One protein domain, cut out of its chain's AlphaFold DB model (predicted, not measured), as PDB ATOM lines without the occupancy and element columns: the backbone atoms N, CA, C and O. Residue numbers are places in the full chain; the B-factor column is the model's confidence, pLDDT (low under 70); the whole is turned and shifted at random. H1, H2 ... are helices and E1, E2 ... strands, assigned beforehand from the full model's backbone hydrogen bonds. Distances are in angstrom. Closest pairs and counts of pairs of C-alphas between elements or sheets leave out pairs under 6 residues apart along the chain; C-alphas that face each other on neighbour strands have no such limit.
ATOM      1  N   SER A 988     145.256 141.744 145.313       87.94
ATOM      2  CA  SER A 988     146.533 141.193 145.753       87.94
ATOM      3  C   SER A 988     146.309 140.044 146.738       87.94
ATOM      4  O   SER A 988     145.571 140.176 147.720       87.94
ATOM      5  N   VAL A 989     146.940 138.901 146.472       85.06
ATOM      6  CA  VAL A 989     146.834 137.683 147.285       85.06
ATOM      7  C   VAL A 989     148.180 137.435 147.954       85.06
ATOM      8  O   VAL A 989     149.206 137.374 147.288       85.06
ATOM      9  N   THR A 990     148.189 137.266 149.271       82.62
ATOM     10  CA  THR A 990     149.396 136.947 150.052       82.62
ATOM     11  C   THR A 990     149.096 135.803 151.013       82.62
ATOM     12  O   THR A 990     147.960 135.651 151.452       82.62
ATOM     13  N   GLY A 991     150.072 134.953 151.332       72.19
ATOM     14  CA  GLY A 991     149.853 133.787 152.192       72.19
ATOM     15  C   GLY A 991     150.980 133.552 153.192       72.19
ATOM     16  O   GLY A 991     152.115 133.971 152.980       72.19
ATOM     17  N   GLY A 992     150.659 132.884 154.299       65.12
ATOM     18  CA  GLY A 992     151.658 132.336 155.217       65.12
ATOM     19  C   GLY A 992     152.256 131.026 154.691       65.12
ATOM     20  O   GLY A 992     151.706 130.401 153.787       65.12
ATOM     21  N   GLN A 993     153.369 130.573 155.278       70.56
ATOM     22  CA  GLN A 993     153.955 129.265 154.951       70.56
ATOM     23  C   GLN A 993     152.943 128.144 155.237       70.56
ATOM     24  O   GLN A 993     152.535 127.953 156.385       70.56
ATOM     25  N   ALA A 994     152.535 127.414 154.196       78.62
ATOM     26  CA  ALA A 994     151.599 126.308 154.332       78.62
ATOM     27  C   ALA A 994     152.264 125.096 155.003       78.62
ATOM     28  O   ALA A 994     153.384 124.713 154.667       78.62
ATOM     29  N   ILE A 995     151.552 124.467 155.932       81.69
ATOM     30  CA  ILE A 995     152.000 123.307 156.699       81.69
ATOM     31  C   ILE A 995     151.248 122.068 156.186       81.69
ATOM     32  O   ILE A 995     150.014 122.087 156.120       81.69
ATOM     33  N   PRO A 996     151.944 120.979 155.815       80.00
ATOM     34  CA  PRO A 996     151.289 119.732 155.442       80.00
ATOM     35  C   PRO A 996     150.673 119.055 156.676       80.00
ATOM     36  O   PRO A 996     151.241 119.057 157.767       80.00
ATOM     37  N   THR A 997     149.507 118.444 156.497       78.81
ATOM     38  CA  THR A 997     148.717 117.740 157.518       78.81
ATOM     39  C   THR A 997     148.218 116.405 156.956       78.81
ATOM     40  O   THR A 997     148.137 116.232 155.740       78.81
ATOM     41  N   ASP A 998     147.771 115.488 157.819       76.25
ATOM     42  CA  ASP A 998     147.209 114.184 157.413       76.25
ATOM     43  C   ASP A 998     145.972 114.281 156.490       76.25
ATOM     44  O   ASP A 998     145.528 113.281 155.925       76.25
ATOM     45  N   LYS A 999     145.382 115.477 156.350       77.56
ATOM     46  CA  LYS A 999     144.156 115.743 155.581       77.56
ATOM     47  C   LYS A 999     144.357 116.721 154.414       77.56
ATOM     48  O   LYS A 999     143.373 117.108 153.789       77.56
ATOM     49  N   GLY A1000     145.593 117.143 154.132       85.00
ATOM     50  CA  GLY A1000     145.920 118.171 153.133       85.00
ATOM     51  C   GLY A1000     146.841 119.245 153.712       85.00
ATOM     52  O   GLY A1000     147.733 118.931 154.489       85.00
ATOM     53  N   TRP A1001     146.618 120.512 153.387       87.81
ATOM     54  CA  TRP A1001     147.431 121.652 153.819       87.81
ATOM     55  C   TRP A1001     146.663 122.580 154.756       87.81
ATOM     56  O   TRP A1001     145.455 122.786 154.593       87.81
ATOM     57  N   SER A1002     147.372 123.163 155.719       86.94
ATOM     58  CA  SER A1002     146.879 124.245 156.568       86.94
ATOM     59  C   SER A1002     147.767 125.480 156.468       86.94
ATOM     60  O   SER A1002     148.958 125.380 156.191       86.94
ATOM     61  N   GLY A1003     147.195 126.666 156.647       88.38
ATOM     62  CA  GLY A1003     147.922 127.924 156.486       88.38
ATOM     63  C   GLY A1003     147.008 129.136 156.580       88.38
ATOM     64  O   GLY A1003     145.867 129.028 157.035       88.38
ATOM     65  N   THR A1004     147.515 130.288 156.149       87.62
ATOM     66  CA  THR A1004     146.764 131.546 156.080       87.62
ATOM     67  C   THR A1004     146.821 132.137 154.676       87.62
ATOM     68  O   THR A1004     147.836 132.022 153.991       87.62
ATOM     69  N   VAL A1005     145.735 132.777 154.248       88.38
ATOM     70  CA  VAL A1005     145.652 133.556 153.006       88.38
ATOM     71  C   VAL A1005     145.004 134.908 153.297       88.38
ATOM     72  O   VAL A1005     143.953 134.976 153.927       88.38
ATOM     73  N   THR A1006     145.641 135.981 152.843       89.12
ATOM     74  CA  THR A1006     145.184 137.367 152.941       89.12
ATOM     75  C   THR A1006     144.890 137.898 151.543       89.12
ATOM     76  O   THR A1006     145.728 137.829 150.645       89.12
ATOM     77  N   LEU A1007     143.688 138.433 151.365       89.19
ATOM     78  CA  LEU A1007     143.154 138.964 150.115       89.19
ATOM     79  C   LEU A1007     142.973 140.470 150.297       89.19
ATOM     80  O   LEU A1007     142.188 140.875 151.150       89.19
ATOM     81  N   THR A1008     143.710 141.284 149.541       90.50
ATOM     82  CA  THR A1008     143.717 142.754 149.653       90.50
ATOM     83  C   THR A1008     143.303 143.383 148.330       90.50
ATOM     84  O   THR A1008     143.951 143.140 147.318       90.50
ATOM     85  N   PHE A1009     142.256 144.199 148.342       89.12
ATOM     86  CA  PHE A1009     141.770 144.965 147.200       89.12
ATOM     87  C   PHE A1009     142.299 146.408 147.231       89.12
ATOM     88  O   PHE A1009     142.571 146.935 148.312       89.12
ATOM     89  N   SER A1010     142.432 147.051 146.063       86.56
ATOM     90  CA  SER A1010     142.848 148.466 145.923       86.56
ATOM     91  C   SER A1010     141.929 149.451 146.650       86.56
ATOM     92  O   SER A1010     142.336 150.566 146.970       86.56
ATOM     93  N   GLU A1011     140.704 149.025 146.938       86.12
ATOM     94  CA  GLU A1011     139.653 149.797 147.582       86.12
ATOM     95  C   GLU A1011     138.690 148.890 148.362       86.12
ATOM     96  O   GLU A1011     138.819 147.663 148.381       86.12
ATOM     97  N   ASN A1012     137.722 149.499 149.046       89.38
ATOM     98  CA  ASN A1012     136.731 148.764 149.823       89.38
ATOM     99  C   ASN A1012     135.814 147.938 148.919       89.38
ATOM    100  O   ASN A1012     135.269 148.447 147.945       89.38
ATOM    101  N   LEU A1013     135.593 146.676 149.289       90.31
ATOM    102  CA  LEU A1013     134.856 145.749 148.448       90.31
ATOM    103  C   LEU A1013     133.340 145.853 148.655       90.31
ATOM    104  O   LEU A1013     132.828 145.830 149.780       90.31
ATOM    105  N   TYR A1014     132.627 145.867 147.537       92.19
ATOM    106  CA  TYR A1014     131.182 145.755 147.442       92.19
ATOM    107  C   TYR A1014     130.806 144.503 146.646       92.19
ATOM    108  O   TYR A1014     131.534 144.026 145.777       92.19
ATOM    109  N   TRP A1015     129.650 143.944 146.971       91.94
ATOM    110  CA  TRP A1015     128.993 142.895 146.220       91.94
ATOM    111  C   TRP A1015     127.987 143.542 145.281       91.94
ATOM    112  O   TRP A1015     127.079 144.242 145.732       91.94
ATOM    113  N   LEU A1016     128.132 143.293 143.988       90.94
ATOM    114  CA  LEU A1016     127.219 143.783 142.967       90.94
ATOM    115  C   LEU A1016     126.445 142.620 142.354       90.94
ATOM    116  O   LEU A1016     127.036 141.642 141.894       90.94
ATOM    117  N   SER A1017     125.120 142.718 142.337       88.50
ATOM    118  CA  SER A1017     124.257 141.730 141.693       88.50
ATOM    119  C   SER A1017     124.532 141.627 140.191       88.50
ATOM    120  O   SER A1017     124.997 142.563 139.541       88.50
ATOM    121  N   GLU A1018     124.231 140.467 139.608       86.44
ATOM    122  CA  GLU A1018     124.556 140.184 138.202       86.44
ATOM    123  C   GLU A1018     123.779 141.052 137.200       86.44
ATOM    124  O   GLU A1018     124.249 141.263 136.084       86.44
ATOM    125  N   ASP A1019     122.626 141.582 137.610       85.25
ATOM    126  CA  ASP A1019     121.796 142.528 136.854       85.25
ATOM    127  C   ASP A1019     122.247 143.995 136.989       85.25
ATOM    128  O   ASP A1019     121.647 144.878 136.373       85.25
ATOM    129  N   ARG A1020     123.305 144.259 137.771       82.88
ATOM    130  CA  ARG A1020     123.847 145.595 138.060       82.88
ATOM    131  C   ARG A1020     122.839 146.543 138.719       82.88
ATOM    132  O   ARG A1020     122.948 147.749 138.549       82.88
ATOM    133  N   GLN A1021     121.847 146.024 139.440       83.31
ATOM    134  CA  GLN A1021     120.834 146.855 140.110       83.31
ATOM    135  C   GLN A1021     121.055 146.971 141.620       83.31
ATOM    136  O   GLN A1021     120.579 147.917 142.243       83.31
ATOM    137  N   THR A1022     121.753 146.011 142.230       87.19
ATOM    138  CA  THR A1022     121.905 145.927 143.686       87.19
ATOM    139  C   THR A1022     123.373 145.916 144.071       87.19
ATOM    140  O   THR A1022     124.084 144.953 143.796       87.19
ATOM    141  N   LEU A1023     123.799 146.957 144.779       89.88
ATOM    142  CA  LEU A1023     125.124 147.061 145.376       89.88
ATOM    143  C   LEU A1023     125.019 146.905 146.899       89.88
ATOM    144  O   LEU A1023     124.181 147.547 147.533       89.88
ATOM    145  N   LYS A1024     125.850 146.046 147.493       91.44
ATOM    146  CA  LYS A1024     125.901 145.798 148.942       91.44
ATOM    147  C   LYS A1024     127.329 145.878 149.456       91.44
ATOM    148  O   LYS A1024     128.248 145.421 148.795       91.44
ATOM    149  N   GLU A1025     127.524 146.406 150.655       92.81
ATOM    150  CA  GLU A1025     128.837 146.418 151.315       92.81
ATOM    151  C   GLU A1025     129.298 144.986 151.647       92.81
ATOM    152  O   GLU A1025     128.481 144.155 152.042       92.81
ATOM    153  N   VAL A1026     130.593 144.677 151.545       90.94
ATOM    154  CA  VAL A1026     131.115 143.352 151.929       90.94
ATOM    155  C   VAL A1026     131.718 143.422 153.324       90.94
ATOM    156  O   VAL A1026     132.711 144.112 153.555       90.94
ATOM    157  N   TRP A1027     131.114 142.701 154.266       92.19
ATOM    158  CA  TRP A1027     131.476 142.721 155.681       92.19
ATOM    159  C   TRP A1027     132.201 141.445 156.107       92.19
ATOM    160  O   TRP A1027     131.940 140.345 155.615       92.19
ATOM    161  N   THR A1028     133.059 141.574 157.118       88.50
ATOM    162  CA  THR A1028     133.676 140.448 157.837       88.50
ATOM    163  C   THR A1028     132.845 139.981 159.039       88.50
ATOM    164  O   THR A1028     133.253 139.073 159.761       88.50
ATOM    165  N   LYS A1029     131.668 140.583 159.262       87.62
ATOM    166  CA  LYS A1029     130.687 140.208 160.287       87.62
ATOM    167  C   LYS A1029     129.337 139.883 159.652       87.62
ATOM    168  O   LYS A1029     128.884 140.611 158.773       87.62
ATOM    169  N   GLU A1030     128.676 138.838 160.142       87.06
ATOM    170  CA  GLU A1030     127.339 138.458 159.679       87.06
ATOM    171  C   GLU A1030     126.283 139.530 160.037       87.06
ATOM    172  O   GLU A1030     126.203 139.940 161.204       87.06
ATOM    173  N   PRO A1031     125.483 140.013 159.062       85.75
ATOM    174  CA  PRO A1031     124.328 140.866 159.323       85.75
ATOM    175  C   PRO A1031     123.352 140.208 160.304       85.75
ATOM    176  O   PRO A1031     122.888 139.097 160.076       85.75
ATOM    177  N   VAL A1032     122.983 140.904 161.382       86.06
ATOM    178  CA  VAL A1032     122.129 140.321 162.439       86.06
ATOM    179  C   VAL A1032     120.633 140.610 162.255       86.06
ATOM    180  O   VAL A1032     119.814 140.160 163.055       86.06
ATOM    181  N   ASN A1033     120.249 141.391 161.236       83.81
ATOM    182  CA  ASN A1033     118.853 141.724 160.926       83.81
ATOM    183  C   ASN A1033     118.625 142.031 159.431       83.81
ATOM    184  O   ASN A1033     119.570 142.236 158.670       83.81
ATOM    185  N   ALA A1034     117.354 142.101 159.016       80.25
ATOM    186  CA  ALA A1034     116.961 142.296 157.617       80.25
ATOM    187  C   ALA A1034     117.448 143.625 157.007       80.25
ATOM    188  O   ALA A1034     117.842 143.650 155.845       80.25
ATOM    189  N   THR A1035     117.478 144.718 157.779       81.69
ATOM    190  CA  THR A1035     117.979 146.025 157.315       81.69
ATOM    191  C   THR A1035     119.479 145.972 157.022       81.69
ATOM    192  O   THR A1035     119.935 146.490 156.007       81.69
ATOM    193  N   GLN A1036     120.252 145.287 157.869       84.50
ATOM    194  CA  GLN A1036     121.669 145.038 157.612       84.50
ATOM    195  C   GLN A1036     121.869 144.070 156.436       84.50
ATOM    196  O   GLN A1036     122.758 144.300 155.628       84.50
ATOM    197  N   GLY A1037     121.017 143.050 156.275       79.06
ATOM    198  CA  GLY A1037     121.068 142.125 155.131       79.06
ATOM    199  C   GLY A1037     120.677 142.751 153.780       79.06
ATOM    200  O   GLY A1037     121.054 142.247 152.719       79.06
ATOM    201  N   GLN A1038     119.943 143.869 153.789       83.56
ATOM    202  CA  GLN A1038     119.730 144.703 152.599       83.56
ATOM    203  C   GLN A1038     120.966 145.542 152.266       83.56
ATOM    204  O   GLN A1038     121.254 145.741 151.090       83.56
ATOM    205  N   LYS A1039     121.700 145.988 153.289       85.94
ATOM    206  CA  LYS A1039     122.864 146.867 153.154       85.94
ATOM    207  C   LYS A1039     124.162 146.123 152.814       85.94
ATOM    208  O   LYS A1039     124.999 146.675 152.105       85.94
ATOM    209  N   ALA A1040     124.344 144.903 153.319       89.19
ATOM    210  CA  ALA A1040     125.631 144.217 153.281       89.19
ATOM    211  C   ALA A1040     125.537 142.702 153.051       89.19
ATOM    212  O   ALA A1040     124.519 142.069 153.336       89.19
ATOM    213  N   VAL A1041     126.636 142.129 152.561       89.12
ATOM    214  CA  VAL A1041     126.885 140.694 152.399       89.12
ATOM    215  C   VAL A1041     128.027 140.284 153.324       89.12
ATOM    216  O   VAL A1041     129.069 140.934 153.361       89.12
ATOM    217  N   TYR A1042     127.855 139.181 154.052       90.44
ATOM    218  CA  TYR A1042     128.937 138.589 154.832       90.44
ATOM    219  C   TYR A1042     129.886 137.794 153.929       90.44
ATOM    220  O   TYR A1042     129.451 136.981 153.117       90.44
ATOM    221  N   ILE A1043     131.196 137.997 154.076       89.44
ATOM    222  CA  ILE A1043     132.206 137.389 153.196       89.44
ATOM    223  C   ILE A1043     132.205 135.847 153.211       89.44
ATOM    224  O   ILE A1043     132.595 135.236 152.219       89.44
ATOM    225  N   LEU A1044     131.728 135.202 154.284       86.25
ATOM    226  CA  LEU A1044     131.562 133.738 154.374       86.25
ATOM    227  C   LEU A1044     130.092 133.281 154.283       86.25
ATOM    228  O   LEU A1044     129.786 132.144 154.634       86.25
ATOM    229  N   ASP A1045     129.178 134.141 153.826       85.31
ATOM    230  CA  ASP A1045     127.768 133.790 153.620       85.31
ATOM    231  C   ASP A1045     127.617 132.627 152.619       85.31
ATOM    232  O   ASP A1045     128.210 132.646 151.539       85.31
ATOM    233  N   GLU A1046     126.817 131.609 152.955       78.19
ATOM    234  CA  GLU A1046     126.668 130.418 152.104       78.19
ATOM    235  C   GLU A1046     125.949 130.694 150.771       78.19
ATOM    236  O   GLU A1046     126.147 129.941 149.813       78.19
ATOM    237  N   ALA A1047     125.129 131.744 150.689       79.12
ATOM    238  CA  ALA A1047     124.379 132.116 149.492       79.12
ATOM    239  C   ALA A1047     125.140 133.122 148.613       79.12
ATOM    240  O   ALA A1047     125.118 133.007 147.384       79.12
ATOM    241  N   PHE A1048     125.829 134.086 149.227       81.31
ATOM    242  CA  PHE A1048     126.454 135.204 148.516       81.31
ATOM    243  C   PHE A1048     127.982 135.195 148.576       81.31
ATOM    244  O   PHE A1048     128.603 135.499 147.562       81.31
ATOM    245  N   GLY A1049     128.572 134.841 149.721       84.12
ATOM    246  CA  GLY A1049     129.995 134.979 150.052       84.12
ATOM    247  C   GLY A1049     130.942 134.062 149.269       84.12
ATOM    248  O   GLY A1049     130.614 133.543 148.200       84.12
ATOM    249  N   ILE A1050     132.156 133.861 149.790       87.00
ATOM    250  CA  ILE A1050     133.190 133.046 149.140       87.00
ATOM    251  C   ILE A1050     132.695 131.602 148.929       87.00
ATOM    252  O   ILE A1050     132.248 130.908 149.845       87.00
ATOM    253  N   GLY A1051     132.780 131.145 147.680       85.50
ATOM    254  CA  GLY A1051     132.438 129.800 147.225       85.50
ATOM    255  C   GLY A1051     133.661 128.971 146.828       85.50
ATOM    256  O   GLY A1051     134.795 129.302 147.163       85.50
ATOM    257  N   GLY A1052     133.437 127.886 146.087       86.81
ATOM    258  CA  GLY A1052     134.491 126.947 145.677       86.81
ATOM    259  C   GLY A1052     134.706 125.794 146.663       86.81
ATOM    260  O   GLY A1052     134.072 125.727 147.721       86.81
ATOM    261  N   SER A1053     135.563 124.840 146.292       88.44
ATOM    262  CA  SER A1053     135.776 123.611 147.073       88.44
ATOM    263  C   SER A1053     136.543 123.838 148.384       88.44
ATOM    264  O   SER A1053     136.360 123.067 149.330       88.44
ATOM    265  N   ALA A1054     137.326 124.918 148.491       87.44
ATOM    266  CA  ALA A1054     138.022 125.296 149.723       87.44
ATOM    267  C   ALA A1054     137.184 126.162 150.681       87.44
ATOM    268  O   ALA A1054     137.567 126.285 151.840       87.44
ATOM    269  N   ALA A1055     136.031 126.715 150.276       84.88
ATOM    270  CA  ALA A1055     135.276 127.669 151.105       84.88
ATOM    271  C   ALA A1055     134.929 127.139 152.508       84.88
ATOM    272  O   ALA A1055     135.115 127.834 153.501       84.88
ATOM    273  N   LYS A1056     134.495 125.873 152.615       85.50
ATOM    274  CA  LYS A1056     134.152 125.238 153.907       85.50
ATOM    275  C   LYS A1056     135.369 124.897 154.774       85.50
ATOM    276  O   LYS A1056     135.209 124.482 155.918       85.50
ATOM    277  N   LYS A1057     136.572 125.033 154.216       89.31
ATOM    278  CA  LYS A1057     137.855 124.798 154.884       89.31
ATOM    279  C   LYS A1057     138.452 126.094 155.436       89.31
ATOM    280  O   LYS A1057     139.460 126.023 156.132       89.31
ATOM    281  N   LEU A1058     137.843 127.250 155.138       85.94
ATOM    282  CA  LEU A1058     138.275 128.567 155.597       85.94
ATOM    283  C   LEU A1058     137.633 128.955 156.935       85.94
ATOM    284  O   LEU A1058     136.455 128.701 157.187       85.94
ATOM    285  N   LYS A1059     138.402 129.654 157.766       87.69
ATOM    286  CA  LYS A1059     137.952 130.380 158.956       87.69
ATOM    287  C   LYS A1059     138.583 131.764 158.943       87.69
ATOM    288  O   LYS A1059     139.785 131.875 158.743       87.69
ATOM    289  N   LEU A1060     137.799 132.814 159.160       86.38
ATOM    290  CA  LEU A1060     138.328 134.176 159.224       86.38
ATOM    291  C   LEU A1060     139.259 134.336 160.446       86.38
ATOM    292  O   LEU A1060     138.905 133.922 161.551       86.38
ATOM    293  N   GLU A1061     140.448 134.904 160.250       78.31
ATOM    294  CA  GLU A1061     141.448 135.135 161.299       78.31
ATOM    295  C   GLU A1061     141.242 136.524 161.930       78.31
ATOM    296  O   GLU A1061     141.908 137.467 161.541       78.31
ATOM    297  N   ASP A1062     140.280 136.635 162.858       63.91
ATOM    298  CA  ASP A1062     139.916 137.809 163.687       63.91
ATOM    299  C   ASP A1062     139.746 139.193 163.001       63.91
ATOM    300  O   ASP A1062     140.658 139.765 162.416       63.91
ATOM    301  N   GLY A1063     138.565 139.811 163.183       63.03
ATOM    302  CA  GLY A1063     138.284 141.192 162.742       63.03
ATOM    303  C   GLY A1063     136.857 141.424 162.236       63.03
ATOM    304  O   GLY A1063     136.662 141.735 161.067       63.03
ATOM    305  N   ALA A1064     135.840 141.262 163.088       70.69
ATOM    306  CA  ALA A1064     134.429 141.401 162.704       70.69
ATOM    307  C   ALA A1064     133.992 142.878 162.565       70.69
ATOM    308  O   ALA A1064     133.576 143.504 163.544       70.69
ATOM    309  N   PHE A1065     134.023 143.418 161.344       77.81
ATOM    310  CA  PHE A1065     133.614 144.785 161.015       77.81
ATOM    311  C   PHE A1065     132.249 144.802 160.313       77.81
ATOM    312  O   PHE A1065     131.998 144.023 159.395       77.81
ATOM    313  N   ALA A1066     131.366 145.705 160.753       85.62
ATOM    314  CA  ALA A1066     130.074 145.996 160.119       85.62
ATOM    315  C   ALA A1066     130.185 147.234 159.202       85.62
ATOM    316  O   ALA A1066     129.425 148.195 159.329       85.62
ATOM    317  N   SER A1067     131.210 147.230 158.353       85.00
ATOM    318  CA  SER A1067     131.562 148.262 157.372       85.00
ATOM    319  C   SER A1067     132.266 147.584 156.188       85.00
ATOM    320  O   SER A1067     132.834 146.503 156.387       85.00
ATOM    321  N   PRO A1068     132.246 148.163 154.975       87.81
ATOM    322  CA  PRO A1068     132.891 147.552 153.819       87.81
ATOM    323  C   PRO A1068     134.403 147.447 154.058       87.81
ATOM    324  O   PRO A1068     135.011 148.372 154.600       87.81
ATOM    325  N   SER A1069     134.990 146.306 153.695       86.31
ATOM    326  CA  SER A1069     136.423 146.034 153.851       86.31
ATOM    327  C   SER A1069     137.067 145.750 152.500       86.31
ATOM    328  O   SER A1069     136.492 145.045 151.674       86.31
ATOM    329  N   GLY A1070     138.273 146.271 152.284       87.06
ATOM    330  CA  GLY A1070     139.142 145.882 151.172       87.06
ATOM    331  C   GLY A1070     140.078 144.716 151.507       87.06
ATOM    332  O   GLY A1070     140.742 144.201 150.619       87.06
ATOM    333  N   THR A1071     140.161 144.264 152.764       88.50
ATOM    334  CA  THR A1071     141.120 143.223 153.181       88.50
ATOM    335  C   THR A1071     140.443 142.091 153.950       88.50
ATOM    336  O   THR A1071     139.640 142.339 154.854       88.50
ATOM    337  N   PHE A1072     140.780 140.843 153.609       89.25
ATOM    338  CA  PHE A1072     140.203 139.631 154.196       89.25
ATOM    339  C   PHE A1072     141.282 138.575 154.470       89.25
ATOM    340  O   PHE A1072     141.938 138.118 153.536       89.25
ATOM    341  N   THR A1073     141.429 138.141 155.727       89.38
ATOM    342  CA  THR A1073     142.424 137.131 156.140       89.38
ATOM    343  C   THR A1073     141.746 135.849 156.616       89.38
ATOM    344  O   THR A1073     140.934 135.869 157.543       89.38
ATOM    345  N   PHE A1074     142.092 134.715 156.007       89.50
ATOM    346  CA  PHE A1074     141.522 133.401 156.304       89.50
ATOM    347  C   PHE A1074     142.596 132.396 156.719       89.50
ATOM    348  O   PHE A1074     143.583 132.206 156.014       89.50
ATOM    349  N   LYS A1075     142.346 131.666 157.809       89.25
ATOM    350  CA  LYS A1075     142.980 130.381 158.119       89.25
ATOM    351  C   LYS A1075     142.309 129.267 157.341       89.25
ATOM    352  O   LYS A1075     141.084 129.210 157.296       89.25
ATOM    353  N   TYR A1076     143.091 128.349 156.797       89.81
ATOM    354  CA  TYR A1076     142.576 127.160 156.131       89.81
ATOM    355  C   TYR A1076     143.189 125.882 156.699       89.81
ATOM    356  O   TYR A1076     144.328 125.892 157.158       89.81
ATOM    357  N   GLU A1077     142.432 124.783 156.681       88.81
ATOM    358  CA  GLU A1077     142.883 123.456 157.123       88.81
ATOM    359  C   GLU A1077     142.315 122.351 156.215       88.81
ATOM    360  O   GLU A1077     141.120 122.322 155.921       88.81
ATOM    361  N   GLY A1078     143.170 121.426 155.769       87.00
ATOM    362  CA  GLY A1078     142.782 120.303 154.906       87.00
ATOM    363  C   GLY A1078     142.530 120.684 153.441       87.00
ATOM    364  O   GLY A1078     141.786 119.991 152.741       87.00
ATOM    365  N   VAL A1079     143.098 121.798 152.968       88.56
ATOM    366  CA  VAL A1079     143.046 122.206 151.552       88.56
ATOM    367  C   VAL A1079     143.985 121.315 150.738       88.56
ATOM    368  O   VAL A1079     145.101 121.041 151.168       88.56
ATOM    369  N   VAL A1080     143.550 120.830 149.581       88.25
ATOM    370  CA  VAL A1080     144.365 119.985 148.693       88.25
ATOM    371  C   VAL A1080     144.628 120.697 147.372       88.25
ATOM    372  O   VAL A1080     143.948 121.660 147.031       88.25
ATOM    373  N   GLU A1081     145.636 120.244 146.629       87.88
ATOM    374  CA  GLU A1081     145.918 120.789 145.300       87.88
ATOM    375  C   GLU A1081     144.683 120.710 144.391       87.88
ATOM    376  O   GLU A1081     143.981 119.699 144.363       87.88
ATOM    377  N   GLY A1082     144.412 121.799 143.672       85.69
ATOM    378  CA  GLY A1082     143.229 121.956 142.830       85.69
ATOM    379  C   GLY A1082     142.000 122.499 143.558       85.69
ATOM    380  O   GLY A1082     141.010 122.814 142.897       85.69
ATOM    381  N   ASP A1083     142.034 122.657 144.888       91.56
ATOM    382  CA  ASP A1083     140.927 123.291 145.598       91.56
ATOM    383  C   ASP A1083     140.749 124.757 145.189       91.56
ATOM    384  O   ASP A1083     141.721 125.486 145.016       91.56
ATOM    385  N   THR A1084     139.504 125.217 145.085       91.06
ATOM    386  CA  THR A1084     139.184 126.563 144.590       91.06
ATOM    387  C   THR A1084     138.515 127.448 145.634       91.06
ATOM    388  O   THR A1084     137.709 126.983 146.443       91.06
ATOM    389  N   LEU A1085     138.812 128.745 145.566       90.19
ATOM    390  CA  LEU A1085     138.072 129.830 146.197       90.19
ATOM    391  C   LEU A1085     137.452 130.691 145.100       90.19
ATOM    392  O   LEU A1085     138.161 131.271 144.285       90.19
ATOM    393  N   VAL A1086     136.127 130.765 145.078       88.88
ATOM    394  CA  VAL A1086     135.372 131.587 144.127       88.88
ATOM    395  C   VAL A1086     134.915 132.844 144.852       88.88
ATOM    396  O   VAL A1086     134.202 132.748 145.852       88.88
ATOM    397  N   PHE A1087     135.317 134.016 144.367       84.69
ATOM    398  CA  PHE A1087     134.887 135.286 144.944       84.69
ATOM    399  C   PHE A1087     133.432 135.565 144.575       84.69
ATOM    400  O   PHE A1087     133.119 135.847 143.421       84.69
ATOM    401  N   PHE A1088     132.584 135.465 145.597       87.88
ATOM    402  CA  PHE A1088     131.126 135.479 145.554       87.88
ATOM    403  C   PHE A1088     130.495 134.370 144.698       87.88
ATOM    404  O   PHE A1088     130.767 134.197 143.510       87.88
ATOM    405  N   ARG A1089     129.599 133.594 145.314       82.44
ATOM    406  CA  ARG A1089     128.849 132.518 144.633       82.44
ATOM    407  C   ARG A1089     127.889 133.055 143.574       82.44
ATOM    408  O   ARG A1089     127.649 132.396 142.567       82.44
ATOM    409  N   THR A1090     127.352 134.242 143.818       83.88
ATOM    410  CA  THR A1090     126.490 135.016 142.917       83.88
ATOM    411  C   THR A1090     127.011 136.448 142.884       83.88
ATOM    412  O   THR A1090     127.651 136.865 143.840       83.88
ATOM    413  N   GLY A1091     126.784 137.211 141.811       86.19
ATOM    414  CA  GLY A1091     127.257 138.606 141.732       86.19
ATOM    415  C   GLY A1091     128.779 138.767 141.576       86.19
ATOM    416  O   GLY A1091     129.500 137.785 141.407       86.19
ATOM    417  N   TYR A1092     129.266 140.003 141.562       89.56
ATOM    418  CA  TYR A1092     130.663 140.354 141.295       89.56
ATOM    419  C   TYR A1092     131.254 141.168 142.448       89.56
ATOM    420  O   TYR A1092     130.541 141.906 143.126       89.56
ATOM    421  N   ALA A1093     132.564 141.038 142.649       88.75
ATOM    422  CA  ALA A1093     133.329 141.952 143.489       88.75
ATOM    423  C   ALA A1093     133.419 143.310 142.781       88.75
ATOM    424  O   ALA A1093     133.836 143.343 141.630       88.75
ATOM    425  N   SER A1094     133.008 144.395 143.426       88.75
ATOM    426  CA  SER A1094     132.872 145.730 142.833       88.75
ATOM    427  C   SER A1094     133.389 146.806 143.776       88.75
ATOM    428  O   SER A1094     133.480 146.579 144.983       88.75
ATOM    429  N   ASP A1095     133.689 147.974 143.225       88.31
ATOM    430  CA  ASP A1095     133.818 149.216 143.985       88.31
ATOM    431  C   ASP A1095     132.439 149.807 144.341       88.31
ATOM    432  O   ASP A1095     131.390 149.208 144.057       88.31
ATOM    433  N   MET A1096     132.424 151.007 144.932       85.38
ATOM    434  CA  MET A1096     131.172 151.718 145.197       85.38
ATOM    435  C   MET A1096     130.523 152.328 143.942       85.38
ATOM    436  O   MET A1096     129.326 152.614 143.975       85.38
ATOM    437  N   ASN A1097     131.286 152.522 142.859       82.50
ATOM    438  CA  ASN A1097     130.814 153.093 141.591       82.50
ATOM    439  C   ASN A1097     130.226 152.038 140.640       82.50
ATOM    440  O   ASN A1097     129.822 152.365 139.528       82.50
ATOM    441  N   MET A1098     130.091 150.793 141.111       85.12
ATOM    442  CA  MET A1098     129.522 149.653 140.387       85.12
ATOM    443  C   MET A1098     130.428 149.093 139.273       85.12
ATOM    444  O   MET A1098     129.963 148.345 138.404       85.12
ATOM    445  N   ASN A1099     131.726 149.379 139.343       85.88
ATOM    446  CA  ASN A1099     132.770 148.794 138.514       85.88
ATOM    447  C   ASN A1099     133.123 147.394 139.049       85.88
ATOM    448  O   ASN A1099     133.935 147.205 139.958       85.88
ATOM    449  N   GLY A1100     132.466 146.368 138.502       84.81
ATOM    450  CA  GLY A1100     132.637 144.981 138.940       84.81
ATOM    451  C   GLY A1100     133.772 144.229 138.239       84.81
ATOM    452  O   GLY A1100     133.822 144.146 137.010       84.81
ATOM    453  N   ARG A1101     134.618 143.552 139.019       88.38
ATOM    454  CA  ARG A1101     135.671 142.646 138.537       88.38
ATOM    455  C   ARG A1101     135.084 141.521 137.688       88.38
ATOM    456  O   ARG A1101     134.177 140.809 138.124       88.38
ATOM    457  N   GLY A1102     135.619 141.348 136.477       75.50
ATOM    458  CA  GLY A1102     135.230 140.276 135.551       75.50
ATOM    459  C   GLY A1102     133.795 140.371 135.016       75.50
ATOM    460  O   GLY A1102     133.353 139.467 134.300       75.50
ATOM    461  N   MET A1103     133.076 141.457 135.328       81.56
ATOM    462  CA  MET A1103     131.658 141.628 135.018       81.56
ATOM    463  C   MET A1103     131.382 141.693 133.516       81.56
ATOM    464  O   MET A1103     130.430 141.071 133.046       81.56
ATOM    465  N   GLU A1104     132.199 142.419 132.752       76.62
ATOM    466  CA  GLU A1104     132.047 142.508 131.293       76.62
ATOM    467  C   GLU A1104     132.232 141.146 130.618       76.62
ATOM    468  O   GLU A1104     131.438 140.748 129.767       76.62
ATOM    469  N   ALA A1105     133.225 140.383 131.078       75.81
ATOM    470  CA  ALA A1105     133.513 139.041 130.588       75.81
ATOM    471  C   ALA A1105     132.576 137.961 131.167       75.81
ATOM    472  O   ALA A1105     132.697 136.793 130.801       75.81
ATOM    473  N   LYS A1106     131.658 138.319 132.081       79.19
ATOM    474  CA  LYS A1106     130.828 137.386 132.871       79.19
ATOM    475  C   LYS A1106     131.645 136.271 133.534       79.19
ATOM    476  O   LYS A1106     131.208 135.124 133.632       79.19
ATOM    477  N   THR A1107     132.849 136.607 133.985       83.38
ATOM    478  CA  THR A1107     133.763 135.676 134.655       83.38
ATOM    479  C   THR A1107     133.832 135.996 136.141       83.38
ATOM    480  O   THR A1107     133.835 137.159 136.534       83.38
ATOM    481  N   LYS A1108     133.866 134.961 136.987       84.00
ATOM    482  CA  LYS A1108     134.134 135.126 138.422       84.00
ATOM    483  C   LYS A1108     135.639 135.131 138.655       84.00
ATOM    484  O   LYS A1108     136.375 134.440 137.948       84.00
ATOM    485  N   THR A1109     136.085 135.849 139.681       86.94
ATOM    486  CA  THR A1109     137.452 135.698 140.178       86.94
ATOM    487  C   THR A1109     137.557 134.370 140.929       86.94
ATOM    488  O   THR A1109     136.850 134.150 141.915       86.94
ATOM    489  N   ILE A1110     138.433 133.482 140.460       89.06
ATOM    490  CA  ILE A1110     138.690 132.175 141.071       89.06
ATOM    491  C   ILE A1110     140.167 132.081 141.424       89.06
ATOM    492  O   ILE A1110     141.031 132.346 140.588       89.06
ATOM    493  N   LEU A1111     140.445 131.690 142.665       89.44
ATOM    494  CA  LEU A1111     141.774 131.321 143.122       89.44
ATOM    495  C   LEU A1111     141.840 129.800 143.255       89.44
ATOM    496  O   LEU A1111     140.940 129.200 143.840       89.44
ATOM    497  N   THR A1112     142.906 129.175 142.767       89.06
ATOM    498  CA  THR A1112     143.146 127.733 142.905       89.06
ATOM    499  C   THR A1112     144.359 127.491 143.788       89.06
ATOM    500  O   THR A1112     145.386 128.149 143.638       89.06
ATOM    501  N   TYR A1113     144.247 126.539 144.707       88.62
ATOM    502  CA  TYR A1113     145.358 126.079 145.521       88.62
ATOM    503  C   TYR A1113     146.294 125.215 144.678       88.62
ATOM    504  O   TYR A1113     145.884 124.180 144.148       88.62
ATOM    505  N   VAL A1114     147.548 125.629 144.557       84.75
ATOM    506  CA  VAL A1114     148.584 124.933 143.785       84.75
ATOM    507  C   VAL A1114     149.701 124.479 144.712       84.75
ATOM    508  O   VAL A1114     149.974 125.138 145.718       84.75
ATOM    509  N   THR A1115     150.351 123.355 144.393       79.94
ATOM    510  CA  THR A1115     151.561 122.916 145.102       79.94
ATOM    511  C   THR A1115     152.747 122.876 144.145       79.94
ATOM    512  O   THR A1115     152.626 122.454 142.998       79.94
ATOM    513  N   GLY A1116     153.899 123.380 144.590       65.56
ATOM    514  CA  GLY A1116     155.131 123.411 143.801       65.56
ATOM    515  C   GLY A1116     156.288 122.713 144.512       65.56
ATOM    516  O   GLY A1116     156.384 122.739 145.743       65.56
ATOM    517  N   THR A1117     157.193 122.104 143.740       55.72
ATOM    518  CA  THR A1117     158.493 121.638 144.245       55.72
ATOM    519  C   THR A1117     159.428 122.837 144.381       55.72
ATOM    520  O   THR A1117     159.780 123.482 143.396       55.72
ATOM    521  N   GLY A1118     159.816 123.171 145.614       51.28
ATOM    522  CA  GLY A1118     160.845 124.179 145.848       51.28
ATOM    523  C   GLY A1118     162.191 123.738 145.262       51.28
ATOM    524  O   GLY A1118     162.521 122.555 145.252       51.28
ATOM    525  N   THR A1119     163.011 124.695 144.821       49.50
ATOM    526  CA  THR A1119     164.364 124.493 144.257       49.50
ATOM    527  C   THR A1119     165.395 123.929 145.249       49.50
ATOM    528  O   THR A1119     166.569 123.779 144.917       49.50
ATOM    529  N   THR A1120     164.969 123.554 146.455       45.16
ATOM    530  CA  THR A1120     165.751 122.771 147.413       45.16
ATOM    531  C   THR A1120     164.910 121.564 147.828       45.16
ATOM    532  O   THR A1120     163.861 121.699 148.451       45.16
ATOM    533  N   ASN A1121     165.334 120.371 147.402       51.06
ATOM    534  CA  ASN A1121     164.679 119.094 147.693       51.06
ATOM    535  C   ASN A1121     164.460 118.936 149.204       51.06
ATOM    536  O   ASN A1121     165.433 118.606 149.860       51.06
ATOM    537  N   PHE A1122     163.247 119.187 149.724       49.38
ATOM    538  CA  PHE A1122     162.591 118.529 150.882       49.38
ATOM    539  C   PHE A1122     161.351 119.286 151.434       49.38
ATOM    540  O   PHE A1122     160.741 118.791 152.378       49.38
ATOM    541  N   LEU A1123     160.901 120.408 150.845       51.88
ATOM    542  CA  LEU A1123     159.631 121.065 151.222       51.88
ATOM    543  C   LEU A1123     158.792 121.445 149.986       51.88
ATOM    544  O   LEU A1123     159.245 122.174 149.104       51.88
ATOM    545  N   THR A1124     157.567 120.924 149.915       58.19
ATOM    546  CA  THR A1124     156.505 121.372 149.003       58.19
ATOM    547  C   THR A1124     155.895 122.667 149.554       58.19
ATOM    548  O   THR A1124     155.493 122.694 150.712       58.19
ATOM    549  N   ASN A1125     155.814 123.734 148.749       68.50
ATOM    550  CA  ASN A1125     155.131 124.979 149.139       68.50
ATOM    551  C   ASN A1125     153.774 125.049 148.430       68.50
ATOM    552  O   ASN A1125     153.720 125.034 147.198       68.50
ATOM    553  N   GLY A1126     152.687 125.109 149.202       75.88
ATOM    554  CA  GLY A1126     151.330 125.299 148.685       75.88
ATOM    555  C   GLY A1126     150.820 126.723 148.915       75.88
ATOM    556  O   GLY A1126     151.062 127.285 149.980       75.88
ATOM    557  N   HIS A1127     150.135 127.309 147.931       84.44
ATOM    558  CA  HIS A1127     149.525 128.643 148.028       84.44
ATOM    559  C   HIS A1127     148.357 128.803 147.036       84.44
ATOM    560  O   HIS A1127     148.185 127.990 146.129       84.44
ATOM    561  N   PHE A1128     147.533 129.842 147.213       86.62
ATOM    562  CA  PHE A1128     146.431 130.169 146.301       86.62
ATOM    563  C   PHE A1128     146.892 131.127 145.201       86.62
ATOM    564  O   PHE A1128     147.354 132.217 145.509       86.62
ATOM    565  N   VAL A1129     146.686 130.769 143.935       86.19
ATOM    566  CA  VAL A1129     146.942 131.646 142.777       86.19
ATOM    567  C   VAL A1129     145.639 132.005 142.078       86.19
ATOM    568  O   VAL A1129     144.727 131.183 142.025       86.19
ATOM    569  N   ILE A1130     145.541 133.211 141.513       86.69
ATOM    570  CA  ILE A1130     144.391 133.601 140.686       86.69
ATOM    571  C   ILE A1130     144.457 132.811 139.372       86.69
ATOM    572  O   ILE A1130     145.424 132.923 138.624       86.69
ATOM    573  N   THR A1131     143.439 132.000 139.092       85.62
ATOM    574  CA  THR A1131     143.360 131.157 137.886       85.62
ATOM    575  C   THR A1131     142.292 131.615 136.902       85.62
ATOM    576  O   THR A1131     142.371 131.284 135.721       85.62
ATOM    577  N   GLN A1132     141.312 132.399 137.355       85.00
ATOM    578  CA  GLN A1132     140.290 132.998 136.500       85.00
ATOM    579  C   GLN A1132     139.886 134.377 137.026       85.00
ATOM    580  O   GLN A1132     139.897 134.609 138.235       85.00
ATOM    581  N   GLY A1133     139.507 135.283 136.120       78.31
ATOM    582  CA  GLY A1133     139.008 136.615 136.473       78.31
ATOM    583  C   GLY A1133     140.079 137.546 137.044       78.31
ATOM    584  O   GLY A1133     139.763 138.330 137.941       78.31
TER     585      GLY A1133
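This is residues 988 to 1133 of the 1142 residues of an uncharacterized protein of Flavonifractor plautii (UniProt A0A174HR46). Two strongly crossed layers of strands make a sandwich, only partly face to face: a strongly twisted sheet of E1, E2, E3, E7 and E8 covers a smaller sheet of E9, E11 and E12. At one end of this sandwich sits a small twisted sheet of E4, E5, E6 and E10 with the short helix H1 beside it, and at the other end the hairpin of E11 and E12 turns at residues 1118 to 1123. The printed part has 146 residues, with one named helix and twelve named strands in the order E1 E2 E3 E4 E5 H1 E6 E7 E8 E9 E10 E11 E12; the class is mostly strand, though only 69 residues are in named elements, under half. The sheet E9 E11 E12 is antiparallel, the sheet E6 E5 E4 E10 is mixed, and the largest sheet is branched with antiparallel neighbours. The whole is compact, with a radius of gyration of the C-alphas of 15.7 A, but elongated in outline, with spans of 52 by 33 by 23 A.

In the largest sheet, E3 is residues 1000 to 1009, 27.8 A from first to last C-alpha, and bends by 56 degrees at residue 1003. E8 is residues 1071 to 1079, 21.2 A long. E1 is residues 988 to 991, E2 residues 995 to 997 and E7 residues 1058 to 1060. E1 begins with C-alpha 988 at (146.533, 141.193, 145.753). In the second sheet, E9 is residues 1084 to 1086, E11 residues 1110 to 1117, 22.7 A long, and E12 residues 1124 to 1132, 23.5 A long. C-alpha 1132, where E12 ends, is at (140.290, 132.998, 136.500). In the third sheet, E4 is residues 1014 to 1016, E5 residues 1023 to 1027, 12.9 A long, E6 residues 1040 to 1042 and E10 residues 1092 to 1094. H1 is residues 1034 to 1039, 8.7 A long, beginning with C-alpha 1034 at (116.961, 142.296, 157.617).

In the branched sheet E3 has three neighbours: E1 and E2 on one side, E8 on the other side. N 990 and O 1006, 2.9 A, join E1 to E3 within hydrogen-bond range, as do N 995 and O 1002, 2.8 A, for E2 and E3, and N 1005 and O 1074, 2.8 A, for E3 and E8. E7 and E8 are a hairpin, with N 1059 and O 1075 at 2.8 A. The sandwich, two sheets face to face, has its facing parts 8.9 A centre to centre and its strands at 48 degrees to each other. The closest C-alphas of E1 and E12 are those of Gly 991 and His 1127, 6.6 A apart. In the second sheet E11 is the inner strand; N 1085 and O 1111 are 2.8 A apart for E9 and E11, and N 1114 and O 1127 2.9 A for the hairpin E11 and E12. In the third sheet the edge strands are E6 and E10; N 1014 and O 1094 are 2.8 A apart for E4 and E10, N 1024 and O 1015 2.8 A for the hairpin E4 and E5, and N 1041 and O 1025 2.8 A for the parallel pair E5 and E6. E5, H1 and E6 form a strand-helix-strand unit, two parallel neighbour strands with a helix between, and its crossover is right-handed. H1 is on this sheet and stands at the sheet's level, with a height over the sheet of 0.1 A on a local plane only just fitted, to 6 C-alphas. The closest C-alphas of E5 and H1 are those of Lys 1024 and Lys 1039, 5.3 A apart. In H1 every O i to N i+4 pair is within hydrogen-bond range.

The two C-alphas farthest apart, those of Thr 1035 and Asn 1121, are 54.8 A apart. The printed part has no cut. The long links are E6 to E7 and E10 to E11, 15 residues each. The mean pLDDT of the printed part is 83.0; residue 992, residues 1062 to 1063 and residues 1116 to 1125 are under 70.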